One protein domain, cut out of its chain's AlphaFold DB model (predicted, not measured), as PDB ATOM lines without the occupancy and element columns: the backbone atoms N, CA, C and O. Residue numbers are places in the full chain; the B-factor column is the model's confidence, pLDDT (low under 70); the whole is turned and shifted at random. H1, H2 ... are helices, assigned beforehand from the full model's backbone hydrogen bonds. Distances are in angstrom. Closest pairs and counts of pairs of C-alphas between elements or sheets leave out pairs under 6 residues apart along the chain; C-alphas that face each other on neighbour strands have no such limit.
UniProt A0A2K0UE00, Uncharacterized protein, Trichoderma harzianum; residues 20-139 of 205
ATOM      1  N   ASP A  20      21.713 -36.487 -11.813       91.88
ATOM      2  CA  ASP A  20      21.175 -36.844 -10.497       91.88
ATOM      3  C   ASP A  20      19.693 -36.454 -10.373       91.88
ATOM      4  O   ASP A  20      18.918 -37.159  -9.725       91.88
ATOM      5  N   ASP A  21      19.271 -35.397 -11.079       91.88
ATOM      6  CA  ASP A  21      17.878 -34.929 -11.115       91.88
ATOM      7  C   ASP A  21      16.915 -35.951 -11.744       91.88
ATOM      8  O   ASP A  21      15.708 -35.891 -11.518       91.88
ATOM      9  N   LEU A  22      17.436 -36.907 -12.523       93.25
ATOM     10  CA  LEU A  22      16.637 -37.938 -13.189       93.25
ATOM     11  C   LEU A  22      16.424 -39.177 -12.302       93.25
ATOM     12  O   LEU A  22      15.618 -40.044 -12.635       93.25
ATOM     13  N   GLY A  23      17.146 -39.298 -11.179       91.75
ATOM     14  CA  GLY A  23      17.036 -40.449 -10.277       91.75
ATOM     15  C   GLY A  23      17.419 -41.791 -10.917       91.75
ATOM     16  O   GLY A  23      16.995 -42.847 -10.442       91.75
ATOM     17  N   LEU A  24      18.192 -41.765 -12.006       90.88
ATOM     18  CA  LEU A  24      18.660 -42.956 -12.710       90.88
ATOM     19  C   LEU A  24      20.012 -43.412 -12.155       90.88
ATOM     20  O   LEU A  24      20.855 -42.608 -11.762       90.88
ATOM     21  N   VAL A  25      20.230 -44.725 -12.157       91.69
ATOM     22  CA  VAL A  25      21.512 -45.335 -11.783       91.69
ATOM     23  C   VAL A  25      22.272 -45.787 -13.032       91.69
ATOM     24  O   VAL A  25      21.638 -46.104 -14.038       91.69
ATOM     25  N   PRO A  26      23.612 -45.920 -12.989       90.88
ATOM     26  CA  PRO A  26      24.398 -46.327 -14.157       90.88
ATOM     27  C   PRO A  26      24.040 -47.687 -14.768       90.88
ATOM     28  O   PRO A  26      24.390 -47.957 -15.913       90.88
ATOM     29  N   THR A  27      23.363 -48.556 -14.015       92.25
ATOM     30  CA  THR A  27      22.874 -49.855 -14.498       92.25
ATOM     31  C   THR A  27      21.522 -49.769 -15.208       92.25
ATOM     32  O   THR A  27      21.036 -50.790 -15.695       92.25
ATOM     33  N   ASP A  28      20.876 -48.598 -15.231       91.88
ATOM     34  CA  ASP A  28      19.610 -48.409 -15.932       91.88
ATOM     35  C   ASP A  28      19.833 -48.503 -17.451       91.88
ATOM     36  O   ASP A  28      20.739 -47.853 -17.982       91.88
ATOM     37  N   PRO A  29      19.007 -49.267 -18.188       90.31
ATOM     38  CA  PRO A  29      19.146 -49.403 -19.637       90.31
ATOM     39  C   PRO A  29      19.014 -48.075 -20.402       90.31
ATOM     40  O   PRO A  29      19.432 -47.994 -21.554       90.31
ATOM     41  N   ASN A  30      18.437 -47.035 -19.795       91.06
ATOM     42  CA  ASN A  30      18.273 -45.714 -20.398       91.06
ATOM     43  C   ASN A  30      19.331 -44.705 -19.948       91.06
ATOM     44  O   ASN A  30      19.264 -43.547 -20.367       91.06
ATOM     45  N   TRP A  31      20.292 -45.112 -19.116       93.88
ATOM     46  CA  TRP A  31      21.289 -44.206 -18.554       93.88
ATOM     47  C   TRP A  31      22.100 -43.475 -19.626       93.88
ATOM     48  O   TRP A  31      22.299 -42.265 -19.545       93.88
ATOM     49  N   GLU A  32      22.514 -44.175 -20.682       94.00
ATOM     50  CA  GLU A  32      23.283 -43.563 -21.769       94.00
ATOM     51  C   GLU A  32      22.469 -42.517 -22.542       94.00
ATOM     52  O   GLU A  32      22.979 -41.434 -22.839       94.00
ATOM     53  N   HIS A  33      21.189 -42.798 -22.809       94.81
ATOM     54  CA  HIS A  33      20.284 -41.844 -23.455       94.81
ATOM     55  C   HIS A  33      20.019 -40.625 -22.565       94.81
ATOM     56  O   HIS A  33      20.017 -39.495 -23.056       94.81
ATOM     57  N   ALA A  34      19.857 -40.846 -21.258       96.25
ATOM     58  CA  ALA A  34      19.715 -39.789 -20.264       96.25
ATOM     59  C   ALA A  34      20.936 -38.864 -20.276       96.25
ATOM     60  O   ALA A  34      20.815 -37.653 -20.460       96.25
ATOM     61  N   ALA A  35      22.131 -39.453 -20.175       96.81
ATOM     62  CA  ALA A  35      23.395 -38.734 -20.194       96.81
ATOM     63  C   ALA A  35      23.595 -37.957 -21.501       96.81
ATOM     64  O   ALA A  35      24.079 -36.825 -21.474       96.81
ATOM     65  N   ALA A  36      23.207 -38.530 -22.643       97.25
ATOM     66  CA  ALA A  36      23.252 -37.838 -23.925       97.25
ATOM     67  C   ALA A  36      22.320 -36.616 -23.957       97.25
ATOM     68  O   ALA A  36      22.752 -35.540 -24.373       97.25
ATOM     69  N   CYS A  37      21.085 -36.748 -23.468       98.12
ATOM     70  CA  CYS A  37      20.124 -35.644 -23.431       98.12
ATOM     71  C   CYS A  37      20.544 -34.536 -22.457       98.12
ATOM     72  O   CYS A  37      20.461 -33.363 -22.814       98.12
ATOM     73  N   VAL A  38      21.054 -34.886 -21.270       97.75
ATOM     74  CA  VAL A  38      21.578 -33.907 -20.301       97.75
ATOM     75  C   VAL A  38      22.761 -33.145 -20.896       97.75
ATOM     76  O   VAL A  38      22.749 -31.917 -20.890       97.75
ATOM     77  N   ARG A  39      23.747 -33.833 -21.493       98.00
ATOM     78  CA  ARG A  39      24.873 -33.159 -22.168       98.00
ATOM     79  C   ARG A  39      24.400 -32.246 -23.296       98.00
ATOM     80  O   ARG A  39      24.894 -31.134 -23.421       98.00
ATOM     81  N   MET A  40      23.431 -32.696 -24.094       98.38
ATOM     82  CA  MET A  40      22.858 -31.887 -25.169       98.38
ATOM     83  C   MET A  40      22.173 -30.625 -24.636       98.38
ATOM     84  O   MET A  40      22.366 -29.545 -25.192       98.38
ATOM     85  N   TYR A  41      21.402 -30.745 -23.552       98.25
ATOM     86  CA  TYR A  41      20.797 -29.593 -22.894       98.25
ATOM     87  C   TYR A  41      21.875 -28.618 -22.419       98.25
ATOM     88  O   TYR A  41      21.850 -27.457 -22.809       98.25
ATOM     89  N   GLN A  42      22.866 -29.089 -21.660       97.12
ATOM     90  CA  GLN A  42      23.957 -28.250 -21.150       97.12
ATOM     91  C   GLN A  42      24.728 -27.551 -22.282       97.12
ATOM     92  O   GLN A  42      25.071 -26.377 -22.163       97.12
ATOM     93  N   ALA A  43      24.917 -28.233 -23.412       97.25
ATOM     94  CA  ALA A  43      25.557 -27.681 -24.599       97.25
ATOM     95  C   ALA A  43      24.739 -26.579 -25.296       97.25
ATOM     96  O   ALA A  43      25.316 -25.791 -26.036       97.25
ATOM     97  N   GLN A  44      23.414 -26.523 -25.119       97.31
ATOM     98  CA  GLN A  44      22.534 -25.567 -25.811       97.31
ATOM     99  C   GLN A  44      21.835 -24.566 -24.888       97.31
ATOM    100  O   GLN A  44      21.350 -23.545 -25.371       97.31
ATOM    101  N   ALA A  45      21.769 -24.815 -23.581       95.81
ATOM    102  CA  ALA A  45      20.867 -24.117 -22.667       95.81
ATOM    103  C   ALA A  45      21.074 -22.594 -22.629       95.81
ATOM    104  O   ALA A  45      20.109 -21.854 -22.474       95.81
ATOM    105  N   VAL A  46      22.302 -22.112 -22.854       94.56
ATOM    106  CA  VAL A  46      22.623 -20.670 -22.938       94.56
ATOM    107  C   VAL A  46      21.978 -19.991 -24.156       94.56
ATOM    108  O   VAL A  46      21.753 -18.783 -24.150       94.56
ATOM    109  N   ARG A  47      21.664 -20.756 -25.203       93.00
ATOM    110  CA  ARG A  47      21.077 -20.267 -26.460       93.00
ATOM    111  C   ARG A  47      19.579 -20.492 -26.560       93.00
ATOM    112  O   ARG A  47      18.939 -19.868 -27.402       93.00
ATOM    113  N   LEU A  48      19.040 -21.379 -25.733       94.19
ATOM    114  CA  LEU A  48      17.612 -21.638 -25.657       94.19
ATOM    115  C   LEU A  48      16.900 -20.481 -24.958       94.19
ATOM    116  O   LEU A  48      17.348 -19.985 -23.918       94.19
ATOM    117  N   THR A  49      15.746 -20.096 -25.493       94.38
ATOM    118  CA  THR A  49      14.806 -19.235 -24.775       94.38
ATOM    119  C   THR A  49      14.312 -19.934 -23.509       94.38
ATOM    120  O   THR A  49      14.385 -21.156 -23.376       94.38
ATOM    121  N   ARG A  50      13.761 -19.171 -22.558       94.00
ATOM    122  CA  ARG A  50      13.261 -19.755 -21.307       94.00
ATOM    123  C   ARG A  50      12.196 -20.834 -21.543       94.00
ATOM    124  O   ARG A  50      12.271 -21.880 -20.912       94.00
ATOM    125  N   ALA A  51      11.269 -20.592 -22.470       95.12
ATOM    126  CA  ALA A  51      10.217 -21.544 -22.817       95.12
ATOM    127  C   ALA A  51      10.786 -22.834 -23.427       95.12
ATOM    128  O   ALA A  51      10.369 -23.922 -23.054       95.12
ATOM    129  N   GLU A  52      11.789 -22.730 -24.304       96.12
ATOM    130  CA  GLU A  52      12.453 -23.907 -24.879       96.12
ATOM    131  C   GLU A  52      13.261 -24.685 -23.836       96.12
ATOM    132  O   GLU A  52      13.334 -25.909 -23.902       96.12
ATOM    133  N   GLN A  53      13.872 -23.996 -22.865       97.19
ATOM    134  CA  GLN A  53      14.529 -24.674 -21.750       97.19
ATOM    135  C   GLN A  53      13.512 -25.458 -20.915       97.19
ATOM    136  O   GLN A  53      13.787 -26.603 -20.579       97.19
ATOM    137  N   GLU A  54      12.362 -24.862 -20.588       97.44
ATOM    138  CA  GLU A  54      11.281 -25.512 -19.826       97.44
ATOM    139  C   GLU A  54      10.734 -26.723 -20.579       97.44
ATOM    140  O   GLU A  54      10.699 -27.817 -20.027       97.44
ATOM    141  N   GLU A  55      10.447 -26.568 -21.870       97.19
ATOM    142  CA  GLU A  55      10.007 -27.664 -22.730       97.19
ATOM    143  C   GLU A  55      11.040 -28.805 -22.793       97.19
ATOM    144  O   GLU A  55      10.690 -29.980 -22.659       97.19
ATOM    145  N   MET A  56      12.329 -28.487 -22.973       98.00
ATOM    146  CA  MET A  56      13.378 -29.507 -23.028       98.00
ATOM    147  C   MET A  56      13.541 -30.228 -21.687       98.00
ATOM    148  O   MET A  56      13.702 -31.450 -21.671       98.00
ATOM    149  N   LEU A  57      13.492 -29.491 -20.572       97.75
ATOM    150  CA  LEU A  57      13.558 -30.061 -19.227       97.75
ATOM    151  C   LEU A  57      12.375 -30.982 -18.962       97.75
ATOM    152  O   LEU A  57      12.592 -32.089 -18.483       97.75
ATOM    153  N   ASP A  58      11.162 -30.571 -19.324       97.69
ATOM    154  CA  ASP A  58       9.964 -31.390 -19.154       97.69
ATOM    155  C   ASP A  58      10.111 -32.737 -19.868       97.69
ATOM    156  O   ASP A  58       9.859 -33.784 -19.269       97.69
ATOM    157  N   TYR A  59      10.607 -32.747 -21.109       97.81
ATOM    158  CA  TYR A  59      10.865 -34.000 -21.815       97.81
ATOM    159  C   TYR A  59      11.967 -34.846 -21.167       97.81
ATOM    160  O   TYR A  59      11.866 -36.075 -21.151       97.81
ATOM    161  N   ILE A  60      13.031 -34.231 -20.647       97.56
ATOM    162  CA  ILE A  60      14.124 -34.977 -20.012       97.56
ATOM    163  C   ILE A  60      13.669 -35.563 -18.670       97.56
ATOM    164  O   ILE A  60      13.822 -36.762 -18.449       97.56
ATOM    165  N   LEU A  61      13.045 -34.763 -17.811       96.12
ATOM    166  CA  LEU A  61      12.586 -35.179 -16.484       96.12
ATOM    167  C   LEU A  61      11.451 -36.214 -16.551       96.12
ATOM    168  O   LEU A  61      11.347 -37.074 -15.681       96.12
ATOM    169  N   GLN A  62      10.621 -36.181 -17.598       96.00
ATOM    170  CA  GLN A  62       9.582 -37.195 -17.837       96.00
ATOM    171  C   GLN A  62      10.105 -38.449 -18.561       96.00
ATOM    172  O   GLN A  62       9.339 -39.378 -18.823       96.00
ATOM    173  N   HIS A  63      11.407 -38.503 -18.869       95.44
ATOM    174  CA  HIS A  63      12.044 -39.595 -19.608       95.44
ATOM    175  C   HIS A  63      11.443 -39.813 -21.008       95.44
ATOM    176  O   HIS A  63      11.352 -40.931 -21.526       95.44
ATOM    177  N   ASP A  64      11.042 -38.729 -21.671       95.00
ATOM    178  CA  ASP A  64      10.385 -38.780 -22.974       95.00
ATOM    179  C   ASP A  64      11.317 -39.136 -24.138       95.00
ATOM    180  O   ASP A  64      10.853 -39.507 -25.222       95.00
ATOM    181  N   TYR A  65      12.619 -39.108 -23.878       92.44
ATOM    182  CA  TYR A  65      13.687 -39.576 -24.754       92.44
ATOM    183  C   TYR A  65      13.839 -41.107 -24.798       92.44
ATOM    184  O   TYR A  65      14.644 -41.623 -25.571       92.44
ATOM    185  N   VAL A  66      13.133 -41.860 -23.946       91.38
ATOM    186  CA  VAL A  66      13.328 -43.312 -23.847       91.38
ATOM    187  C   VAL A  66      12.951 -44.017 -25.152       91.38
ATOM    188  O   VAL A  66      11.791 -44.043 -25.583       91.38
ATOM    189  N   VAL A  67      13.947 -44.678 -25.742       86.38
ATOM    190  CA  VAL A  67      13.782 -45.529 -26.916       86.38
ATOM    191  C   VAL A  67      13.209 -46.869 -26.474       86.38
ATOM    192  O   VAL A  67      13.883 -47.692 -25.859       86.38
ATOM    193  N   ARG A  68      11.934 -47.118 -26.790       80.75
ATOM    194  CA  ARG A  68      11.333 -48.434 -26.532       80.75
ATOM    195  C   ARG A  68      12.077 -49.510 -27.336       80.75
ATOM    196  O   ARG A  68      12.435 -49.240 -28.478       80.75
ATOM    197  N   PRO A  69      12.197 -50.752 -26.837       73.31
ATOM    198  CA  PRO A  69      12.843 -51.842 -27.578       73.31
ATOM    199  C   PRO A  69      12.260 -52.088 -28.982       73.31
ATOM    200  O   PRO A  69      12.957 -52.529 -29.888       73.31
ATOM    201  N   SER A  70      10.979 -51.769 -29.193       65.88
ATOM    202  CA  SER A  70      10.307 -51.852 -30.496       65.88
ATOM    203  C   SER A  70      10.599 -50.676 -31.442       65.88
ATOM    204  O   SER A  70      10.230 -50.718 -32.615       65.88
ATOM    205  N   ALA A  71      11.249 -49.620 -30.957       62.47
ATOM    206  CA  ALA A  71      11.534 -48.382 -31.670       62.47
ATOM    207  C   ALA A  71      13.017 -48.288 -32.063       62.47
ATOM    208  O   ALA A  71      13.703 -47.331 -31.730       62.47
ATOM    209  N   VAL A  72      13.504 -49.269 -32.826       68.38
ATOM    210  CA  VAL A  72      14.897 -49.295 -33.321       68.38
ATOM    211  C   VAL A  72      15.207 -48.111 -34.258       68.38
ATOM    212  O   VAL A  72      16.360 -47.746 -34.453       68.38
ATOM    213  N   ALA A  73      14.180 -47.476 -34.833       85.56
ATOM    214  CA  ALA A  73      14.320 -46.359 -35.762       85.56
ATOM    215  C   ALA A  73      13.667 -45.073 -35.233       85.56
ATOM    216  O   ALA A  73      12.608 -45.121 -34.605       85.56
ATOM    217  N   VAL A  74      14.237 -43.920 -35.609       91.81
ATOM    218  CA  VAL A  74      13.726 -42.567 -35.296       91.81
ATOM    219  C   VAL A  74      12.232 -42.427 -35.602       91.81
ATOM    220  O   VAL A  74      11.489 -41.841 -34.822       91.81
ATOM    221  N   PHE A  75      11.768 -43.018 -36.708       90.50
ATOM    222  CA  PHE A  75      10.364 -42.971 -37.136       90.50
ATOM    223  C   PHE A  75       9.384 -43.576 -36.124       90.50
ATOM    224  O   PHE A  75       8.203 -43.238 -36.143       90.50
ATOM    225  N   SER A  76       9.859 -44.461 -35.249       90.44
ATOM    226  CA  SER A  76       9.061 -45.090 -34.199       90.44
ATOM    227  C   SER A  76       9.138 -44.341 -32.865       90.44
ATOM    228  O   SER A  76       8.353 -44.646 -31.965       90.44
ATOM    229  N   HIS A  77      10.042 -43.363 -32.724       93.69
ATOM    230  CA  HIS A  77      10.195 -42.582 -31.499       93.69
ATOM    231  C   HIS A  77       8.962 -41.710 -31.253       93.69
ATOM    232  O   HIS A  77       8.453 -41.063 -32.170       93.69
ATOM    233  N   LYS A  78       8.479 -41.663 -30.007       93.88
ATOM    234  CA  LYS A  78       7.217 -40.982 -29.683       93.88
ATOM    235  C   LYS A  78       7.248 -39.488 -30.011       93.88
ATOM    236  O   LYS A  78       6.309 -39.010 -30.638       93.88
ATOM    237  N   LEU A  79       8.344 -38.799 -29.677       94.75
ATOM    238  CA  LEU A  79       8.505 -37.369 -29.954       94.75
ATOM    239  C   LEU A  79       8.491 -37.092 -31.460       94.75
ATOM    240  O   LEU A  79       7.693 -36.290 -31.928       94.75
ATOM    241  N   TYR A  80       9.277 -37.845 -32.240       94.75
ATOM    242  CA  TYR A  80       9.291 -37.721 -33.698       94.75
ATOM    243  C   TYR A  80       7.901 -37.952 -34.302       94.75
ATOM    244  O   TYR A  80       7.440 -37.175 -35.137       94.75
ATOM    245  N   ARG A  81       7.211 -39.017 -33.873       93.50
ATOM    246  CA  ARG A  81       5.867 -39.345 -34.366       93.50
ATOM    247  C   ARG A  81       4.855 -38.260 -34.034       93.50
ATOM    248  O   ARG A  81       4.049 -37.932 -34.897       93.50
ATOM    249  N   ALA A  82       4.884 -37.730 -32.813       92.19
ATOM    250  CA  ALA A  82       3.998 -36.651 -32.398       92.19
ATOM    251  C   ALA A  82       4.231 -35.401 -33.255       92.19
ATOM    252  O   ALA A  82       3.288 -34.904 -33.864       92.19
ATOM    253  N   THR A  83       5.489 -34.974 -33.408       92.81
ATOM    254  CA  THR A  83       5.841 -33.818 -34.241       92.81
ATOM    255  C   THR A  83       5.405 -34.004 -35.692       92.81
ATOM    256  O   THR A  83       4.751 -33.132 -36.255       92.81
ATOM    257  N   MET A  84       5.720 -35.146 -36.311       92.50
ATOM    258  CA  MET A  84       5.364 -35.371 -37.715       92.50
ATOM    259  C   MET A  84       3.854 -35.491 -37.933       92.50
ATOM    260  O   MET A  84       3.370 -35.063 -38.974       92.50
ATOM    261  N   LYS A  85       3.106 -36.015 -36.956       91.56
ATOM    262  CA  LYS A  85       1.642 -36.067 -37.020       91.56
ATOM    263  C   LYS A  85       1.018 -34.669 -36.980       91.56
ATOM    264  O   LYS A  85       0.081 -34.413 -37.729       91.56
ATOM    265  N   GLU A  86       1.536 -33.764 -36.148       88.81
ATOM    266  CA  GLU A  86       1.059 -32.373 -36.139       88.81
ATOM    267  C   GLU A  86       1.435 -31.635 -37.430       88.81
ATOM    268  O   GLU A  86       0.613 -30.899 -37.967       88.81
ATOM    269  N   VAL A  87       2.618 -31.894 -37.998       89.44
ATOM    270  CA  VAL A  87       3.000 -31.369 -39.325       89.44
ATOM    271  C   VAL A  87       2.065 -31.882 -40.427       89.44
ATOM    272  O   VAL A  87       1.691 -31.138 -41.327       89.44
ATOM    273  N   GLU A  88       1.654 -33.150 -40.381       88.81
ATOM    274  CA  GLU A  88       0.687 -33.698 -41.343       88.81
ATOM    275  C   GLU A  88      -0.704 -33.065 -41.206       88.81
ATOM    276  O   GLU A  88      -1.398 -32.889 -42.207       88.81
ATOM    277  N   LYS A  89      -1.112 -32.722 -39.979       86.69
ATOM    278  CA  LYS A  89      -2.426 -32.148 -39.674       86.69
ATOM    279  C   LYS A  89      -2.522 -30.660 -40.007       86.69
ATOM    280  O   LYS A  89      -3.541 -30.227 -40.535       86.69
ATOM    281  N   GLU A  90      -1.497 -29.890 -39.668       83.75
ATOM    282  CA  GLU A  90      -1.525 -28.421 -39.739       83.75
ATOM    283  C   GLU A  90      -0.766 -27.872 -40.953       83.75
ATOM    284  O   GLU A  90      -0.858 -26.689 -41.269       83.75
ATOM    285  N   GLY A  91      -0.088 -28.754 -41.690       77.31
ATOM    286  CA  GLY A  91       0.736 -28.402 -42.834       77.31
ATOM    287  C   GLY A  91       2.194 -28.171 -42.447       77.31
ATOM    288  O   GLY A  91       2.592 -28.201 -41.282       77.31
ATOM    289  N   GLU A  92       3.024 -27.943 -43.464       70.50
ATOM    290  CA  GLU A  92       4.457 -27.683 -43.272       70.50
ATOM    291  C   GLU A  92       4.729 -26.268 -42.717       70.50
ATOM    292  O   GLU A  92       5.874 -25.960 -42.376       70.50
ATOM    293  N   ASP A  93       3.686 -25.440 -42.553       63.88
ATOM    294  CA  ASP A  93       3.788 -24.068 -42.061       63.88
ATOM    295  C   ASP A  93       3.897 -23.969 -40.515       63.88
ATOM    296  O   ASP A  93       2.977 -23.613 -39.788       63.88
ATOM    297  N   VAL A  94       5.108 -24.276 -40.038       56.91
ATOM    298  CA  VAL A  94       5.982 -23.387 -39.232       56.91
ATOM    299  C   VAL A  94       5.683 -23.145 -37.724       56.91
ATOM    300  O   VAL A  94       6.526 -22.548 -37.073       56.91
ATOM    301  N   SER A  95       4.644 -23.665 -37.057       62.03
ATOM    302  CA  SER A  95       4.580 -23.562 -35.563       62.03
ATOM    303  C   SER A  95       4.963 -24.825 -34.785       62.03
ATOM    304  O   SER A  95       5.318 -24.738 -33.613       62.03
ATOM    305  N   ASN A  96       4.919 -26.002 -35.409       70.19
ATOM    306  CA  ASN A  96       4.827 -27.250 -34.633       70.19
ATOM    307  C   ASN A  96       6.137 -28.032 -34.502       70.19
ATOM    308  O   ASN A  96       6.183 -29.065 -33.831       70.19
ATOM    309  N   VAL A  97       7.214 -27.583 -35.153       88.62
ATOM    310  CA  VAL A  97       8.511 -28.265 -35.067       88.62
ATOM    311  C   VAL A  97       9.338 -27.647 -33.945       88.62
ATOM    312  O   VAL A  97      10.069 -26.679 -34.138       88.62
ATOM    313  N   SER A  98       9.225 -28.243 -32.764       93.12
ATOM    314  CA  SER A  98       9.976 -27.852 -31.571       93.12
ATOM    315  C   SER A  98      11.487 -28.047 -31.746       93.12
ATOM    316  O   SER A  98      11.955 -29.124 -32.143       93.12
ATOM    317  N   TRP A  99      12.254 -26.996 -31.441       95.50
ATOM    318  CA  TRP A  99      13.714 -27.057 -31.390       95.50
ATOM    319  C   TRP A  99      14.214 -27.977 -30.261       95.50
ATOM    320  O   TRP A  99      15.033 -28.854 -30.556       95.50
ATOM    321  N   PRO A 100      13.677 -27.912 -29.023       97.31
ATOM    322  CA  PRO A 100      13.931 -28.910 -27.979       97.31
ATOM    323  C   PRO A 100      13.776 -30.367 -28.425       97.31
ATOM    324  O   PRO A 100      14.669 -31.182 -28.187       97.31
ATOM    325  N   ILE A 101      12.691 -30.704 -29.133       97.06
ATOM    326  CA  ILE A 101      12.493 -32.071 -29.643       97.06
ATOM    327  C   ILE A 101      13.600 -32.452 -30.633       97.06
ATOM    328  O   ILE A 101      14.129 -33.565 -30.568       97.06
ATOM    329  N   PHE A 102      13.979 -31.543 -31.536       97.31
ATOM    330  CA  PHE A 102      15.075 -31.793 -32.473       97.31
ATOM    331  C   PHE A 102      16.399 -32.057 -31.745       97.31
ATOM    332  O   PHE A 102      17.118 -32.985 -32.127       97.31
ATOM    333  N   LEU A 103      16.712 -31.290 -30.698       98.06
ATOM    334  CA  LEU A 103      17.919 -31.477 -29.890       98.06
ATOM    335  C   LEU A 103      17.928 -32.837 -29.187       98.06
ATOM    336  O   LEU A 103      18.912 -33.567 -29.296       98.06
ATOM    337  N   ILE A 104      16.821 -33.216 -28.539       97.88
ATOM    338  CA  ILE A 104      16.676 -34.521 -27.875       97.88
ATOM    339  C   ILE A 104      16.876 -35.659 -28.878       97.88
ATOM    340  O   ILE A 104      17.688 -36.556 -28.658       97.88
ATOM    341  N   LEU A 105      16.186 -35.611 -30.020       97.06
ATOM    342  CA  LEU A 105      16.319 -36.642 -31.048       97.06
ATOM    343  C   LEU A 105      17.742 -36.695 -31.625       97.06
ATOM    344  O   LEU A 105      18.249 -37.784 -31.885       97.06
ATOM    345  N   SER A 106      18.400 -35.548 -31.797       96.94
ATOM    346  CA  SER A 106      19.785 -35.479 -32.282       96.94
ATOM    347  C   SER A 106      20.801 -36.011 -31.268       96.94
ATOM    348  O   SER A 106      21.871 -36.458 -31.668       96.94
ATOM    349  N   ALA A 107      20.487 -35.973 -29.971       96.94
ATOM    350  CA  ALA A 107      21.346 -36.522 -28.924       96.94
ATOM    351  C   ALA A 107      21.333 -38.058 -28.892       96.94
ATOM    352  O   ALA A 107      22.326 -38.676 -28.517       96.94
ATOM    353  N   ILE A 108      20.205 -38.667 -29.264       95.25
ATOM    354  CA  ILE A 108      19.973 -40.117 -29.159       95.25
ATOM    355  C   ILE A 108      20.324 -40.838 -30.461       95.25
ATOM    356  O   ILE A 108      20.766 -41.984 -30.444       95.25
ATOM    357  N   TYR A 109      20.086 -40.191 -31.602       94.38
ATOM    358  CA  TYR A 109      20.180 -40.825 -32.907       94.38
ATOM    359  C   TYR A 109      21.266 -40.192 -33.769       94.38
ATOM    360  O   TYR A 109      21.191 -39.013 -34.109       94.38
ATOM    361  N   ASP A 110      22.187 -41.018 -34.270       92.00
ATOM    362  CA  ASP A 110      23.258 -40.585 -35.181       92.00
ATOM    363  C   ASP A 110      22.742 -39.899 -36.455       92.00
ATOM    364  O   ASP A 110      23.440 -39.101 -37.088       92.00
ATOM    365  N   ARG A 111      21.539 -40.276 -36.912       93.38
ATOM    366  CA  ARG A 111      20.958 -39.792 -38.167       93.38
ATOM    367  C   ARG A 111      19.460 -39.580 -38.053       93.38
ATOM    368  O   ARG A 111      18.696 -40.533 -37.918       93.38
ATOM    369  N   LEU A 112      19.043 -38.334 -38.255       95.44
ATOM    370  CA  LEU A 112      17.636 -37.974 -38.377       95.44
ATOM    371  C   LEU A 112      17.152 -38.010 -39.839       95.44
ATOM    372  O   LEU A 112      17.938 -37.812 -40.775       95.44
ATOM    373  N   PRO A 113      15.847 -38.239 -40.076       95.81
ATOM    374  CA  PRO A 113      15.277 -38.216 -41.417       95.81
ATOM    375  C   PRO A 113      15.497 -36.873 -42.125       95.81
ATOM    376  O   PRO A 113      15.204 -35.808 -41.587       95.81
ATOM    377  N   LYS A 114      15.946 -36.912 -43.389       95.31
ATOM    378  CA  LYS A 114      16.250 -35.699 -44.175       95.31
ATOM    379  C   LYS A 114      15.067 -34.734 -44.289       95.31
ATOM    380  O   LYS A 114      15.287 -33.527 -44.326       95.31
ATOM    381  N   LYS A 115      13.833 -35.255 -44.372       92.88
ATOM    382  CA  LYS A 115      12.619 -34.421 -44.405       92.88
ATOM    383  C   LYS A 115      12.509 -33.593 -43.122       92.88
ATOM    384  O   LYS A 115      12.346 -32.385 -43.204       92.88
ATOM    385  N   TYR A 116      12.696 -34.227 -41.969       94.31
ATOM    386  CA  TYR A 116      12.637 -33.568 -40.669       94.31
ATOM    387  C   TYR A 116      13.732 -32.507 -40.504       94.31
ATOM    388  O   TYR A 116      13.432 -31.370 -40.162       94.31
ATOM    389  N   ILE A 117      14.976 -32.821 -40.883       95.00
ATOM    390  CA  ILE A 117      16.086 -31.849 -40.862       95.00
ATOM    391  C   ILE A 117      15.772 -30.621 -41.734       95.00
ATOM    392  O   ILE A 117      16.053 -29.492 -41.339       95.00
ATOM    393  N   LYS A 118      15.182 -30.813 -42.923       93.38
ATOM    394  CA  LYS A 118      14.784 -29.694 -43.792       93.38
ATOM    395  C   LYS A 118      13.717 -28.811 -43.145       93.38
ATOM    396  O   LYS A 118      13.836 -27.598 -43.261       93.38
ATOM    397  N   LEU A 119      12.731 -29.411 -42.475       92.69
ATOM    398  CA  LEU A 119      11.680 -28.679 -41.761       92.69
ATOM    399  C   LEU A 119      12.272 -27.844 -40.623       92.69
ATOM    400  O   LEU A 119      12.064 -26.635 -40.591       92.69
ATOM    401  N   VAL A 120      13.094 -28.458 -39.765       93.81
ATOM    402  CA  VAL A 120      13.790 -27.761 -38.669       93.81
ATOM    403  C   VAL A 120      14.614 -26.593 -39.208       93.81
ATOM    404  O   VAL A 120      14.496 -25.480 -38.713       93.81
ATOM    405  N   ARG A 121      15.394 -26.813 -40.276       93.69
ATOM    406  CA  ARG A 121      16.203 -25.754 -40.898       93.69
ATOM    407  C   ARG A 121      15.356 -24.622 -41.472       93.69
ATOM    408  O   ARG A 121      15.783 -23.476 -41.422       93.69
ATOM    409  N   SER A 122      14.212 -24.947 -42.071       91.25
ATOM    410  CA  SER A 122      13.303 -23.949 -42.639       91.25
ATOM    411  C   SER A 122      12.700 -23.058 -41.557       91.25
ATOM    412  O   SER A 122      12.526 -21.869 -41.789       91.25
ATOM    413  N   LEU A 123      12.406 -23.633 -40.387       91.19
ATOM    414  CA  LEU A 123      11.777 -22.941 -39.266       91.19
ATOM    415  C   LEU A 123      12.781 -22.148 -38.418       91.19
ATOM    416  O   LEU A 123      12.600 -20.959 -38.181       91.19
ATOM    417  N   HIS A 124      13.858 -22.801 -37.987       90.06
ATOM    418  CA  HIS A 124      14.819 -22.248 -37.025       90.06
ATOM    419  C   HIS A 124      16.034 -21.597 -37.696       90.06
ATOM    420  O   HIS A 124      16.930 -21.083 -37.031       90.06
ATOM    421  N   GLY A 125      16.123 -21.668 -39.028       91.75
ATOM    422  CA  GLY A 125      17.252 -21.163 -39.814       91.75
ATOM    423  C   GLY A 125      18.543 -21.979 -39.675       91.75
ATOM    424  O   GLY A 125      19.486 -21.774 -40.439       91.75
ATOM    425  N   MET A 126      18.601 -22.931 -38.738       91.50
ATOM    426  CA  MET A 126      19.785 -23.734 -38.452       91.50
ATOM    427  C   MET A 126      19.438 -25.161 -38.024       91.50
ATOM    428  O   MET A 126      18.335 -25.460 -37.584       91.50
ATOM    429  N   THR A 127      20.416 -26.052 -38.172       93.75
ATOM    430  CA  THR A 127      20.397 -27.432 -37.648       93.75
ATOM    431  C   THR A 127      21.746 -27.818 -37.044       93.75
ATOM    432  O   THR A 127      21.986 -28.985 -36.751       93.75
ATOM    433  N   VAL A 128      22.670 -26.858 -36.954       94.44
ATOM    434  CA  VAL A 128      24.011 -27.065 -36.409       94.44
ATOM    435  C   VAL A 128      23.932 -26.828 -34.911       94.44
ATOM    436  O   VAL A 128      23.514 -25.756 -34.482       94.44
ATOM    437  N   ILE A 129      24.334 -27.832 -34.145       94.69
ATOM    438  CA  ILE A 129      24.391 -27.792 -32.686       94.69
ATOM    439  C   ILE A 129      25.787 -27.291 -32.308       94.69
ATOM    440  O   ILE A 129      26.787 -27.866 -32.738       94.69
ATOM    441  N   ILE A 130      25.850 -26.188 -31.567       94.12
ATOM    442  CA  ILE A 130      27.102 -25.533 -31.161       94.12
ATOM    443  C   ILE A 130      27.319 -25.788 -29.678       94.12
ATOM    444  O   ILE A 130      26.510 -25.344 -28.879       94.12
ATOM    445  N   ASP A 131      28.383 -26.490 -29.313       96.19
ATOM    446  CA  ASP A 131      28.632 -26.854 -27.918       96.19
ATOM    447  C   ASP A 131      29.073 -25.653 -27.066       96.19
ATOM    448  O   ASP A 131      30.229 -25.234 -27.111       96.19
ATOM    449  N   ASP A 132      28.141 -25.132 -26.265       95.69
ATOM    450  CA  ASP A 132      28.354 -24.048 -25.306       95.69
ATOM    451  C   ASP A 132      28.388 -24.554 -23.848       95.69
ATOM    452  O   ASP A 132      28.146 -23.791 -22.908       95.69
ATOM    453  N   THR A 133      28.739 -25.829 -23.621       95.56
ATOM    454  CA  THR A 133      28.791 -26.429 -22.272       95.56
ATOM    455  C   THR A 133      29.683 -25.630 -21.314       95.56
ATOM    456  O   THR A 133      29.357 -25.464 -20.139       95.56
ATOM    457  N   ALA A 134      30.799 -25.076 -21.801       93.69
ATOM    458  CA  ALA A 134      31.684 -24.244 -20.983       93.69
ATOM    459  C   ALA A 134      30.987 -22.965 -20.483       93.69
ATOM    460  O   ALA A 134      31.139 -22.599 -19.317       93.69
ATOM    461  N   ALA A 135      30.194 -22.314 -21.341       93.06
ATOM    462  CA  ALA A 135      29.418 -21.137 -20.968       93.06
ATOM    463  C   ALA A 135      28.311 -21.505 -19.971       93.06
ATOM    464  O   ALA A 135      28.140 -20.819 -18.966       93.06
ATOM    465  N   TYR A 136      27.624 -22.630 -20.192       93.81
ATOM    466  CA  TYR A 136      26.633 -23.154 -19.256       93.81
ATOM    467  C   TYR A 136      27.226 -23.373 -17.855       93.81
ATOM    468  O   TYR A 136      26.736 -22.808 -16.876       93.81
ATOM    469  N   LEU A 137      28.333 -24.117 -17.753       91.81
ATOM    470  CA  LEU A 137      28.970 -24.421 -16.469       91.81
ATOM    471  C   LEU A 137      29.477 -23.165 -15.753       91.81
ATOM    472  O   LEU A 137      29.413 -23.109 -14.529       91.81
ATOM    473  N   ALA A 138      29.942 -22.155 -16.494       91.12
ATOM    474  CA  ALA A 138      30.350 -20.872 -15.921       91.12
ATOM    475  C   ALA A 138      29.175 -20.083 -15.319       91.12
ATOM    476  O   ALA A 138      29.379 -19.320 -14.381       91.12
ATOM    477  N   THR A 139      27.957 -20.261 -15.845       87.94
ATOM    478  CA  THR A 139      26.752 -19.573 -15.343       87.94
ATOM    479  C   THR A 139      26.055 -20.295 -14.193       87.94
ATOM    480  O   THR A 139      25.411 -19.641 -13.379       87.94
TER     481      THR A 139
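Overview. This is residues 20 to 139 of the 205 residues of an uncharacterized protein of Trichoderma harzianum (UniProt A0A2K0UE00). H1, the longest helix, and H2 form a hairpin, and H4 packs on both as the core, making a bundle of three helices side by side. H3 and H5 lie beyond H4, and short H6 packs on the last residues of H1. The printed part, 120 residues with six named helices, is all helix and compact, radius of gyration of the C-alphas 14.3 A, spanning 40 by 36 by 22 A.

Along the chain. H1, residues 31 to 44, runs 20.0 A from C-alpha 31 at (21.289, -44.206, -18.554). H2 is residues 50 to 61, H3 78 to 90, H4 99 to 108, H5 114 to 124, and H6 133 to 139, ending at C-alpha 139 (26.752, -19.573, -15.343).

Arrangement. H1 and H2 touch at a shallow tilt of 9 degrees, opposite ways; their closest C-alphas, Cys 37 and Ile 60, are 6.9 A apart. The hub H4 touches H1, closest C-alphas Ala 36 and Ala 107 at 5.5 A; H2, Met 56 and Pro 100 at 5.0 A; and H3, with residues 79 to 80 alone, Leu 79 and Ile 101 at 6.6 A. H4 and H5 only just touch, with 3 pairs of C-alphas within 8 A, closest Trp 99 and Val 120 at 7.3 A. H6 touches H1, closest C-alphas Ala 43 and Thr 133 at 4.2 A. In the six helices every O i to N i+4 pair is within hydrogen-bond range.

Size, cuts and confidence. The farthest C-alphas, Thr 27 and Asp 93, are 42.3 A apart. The printed part has no cut; the link H2 to H3 is long. Residues 70 to 72 and 93 to 95 have pLDDT under 70.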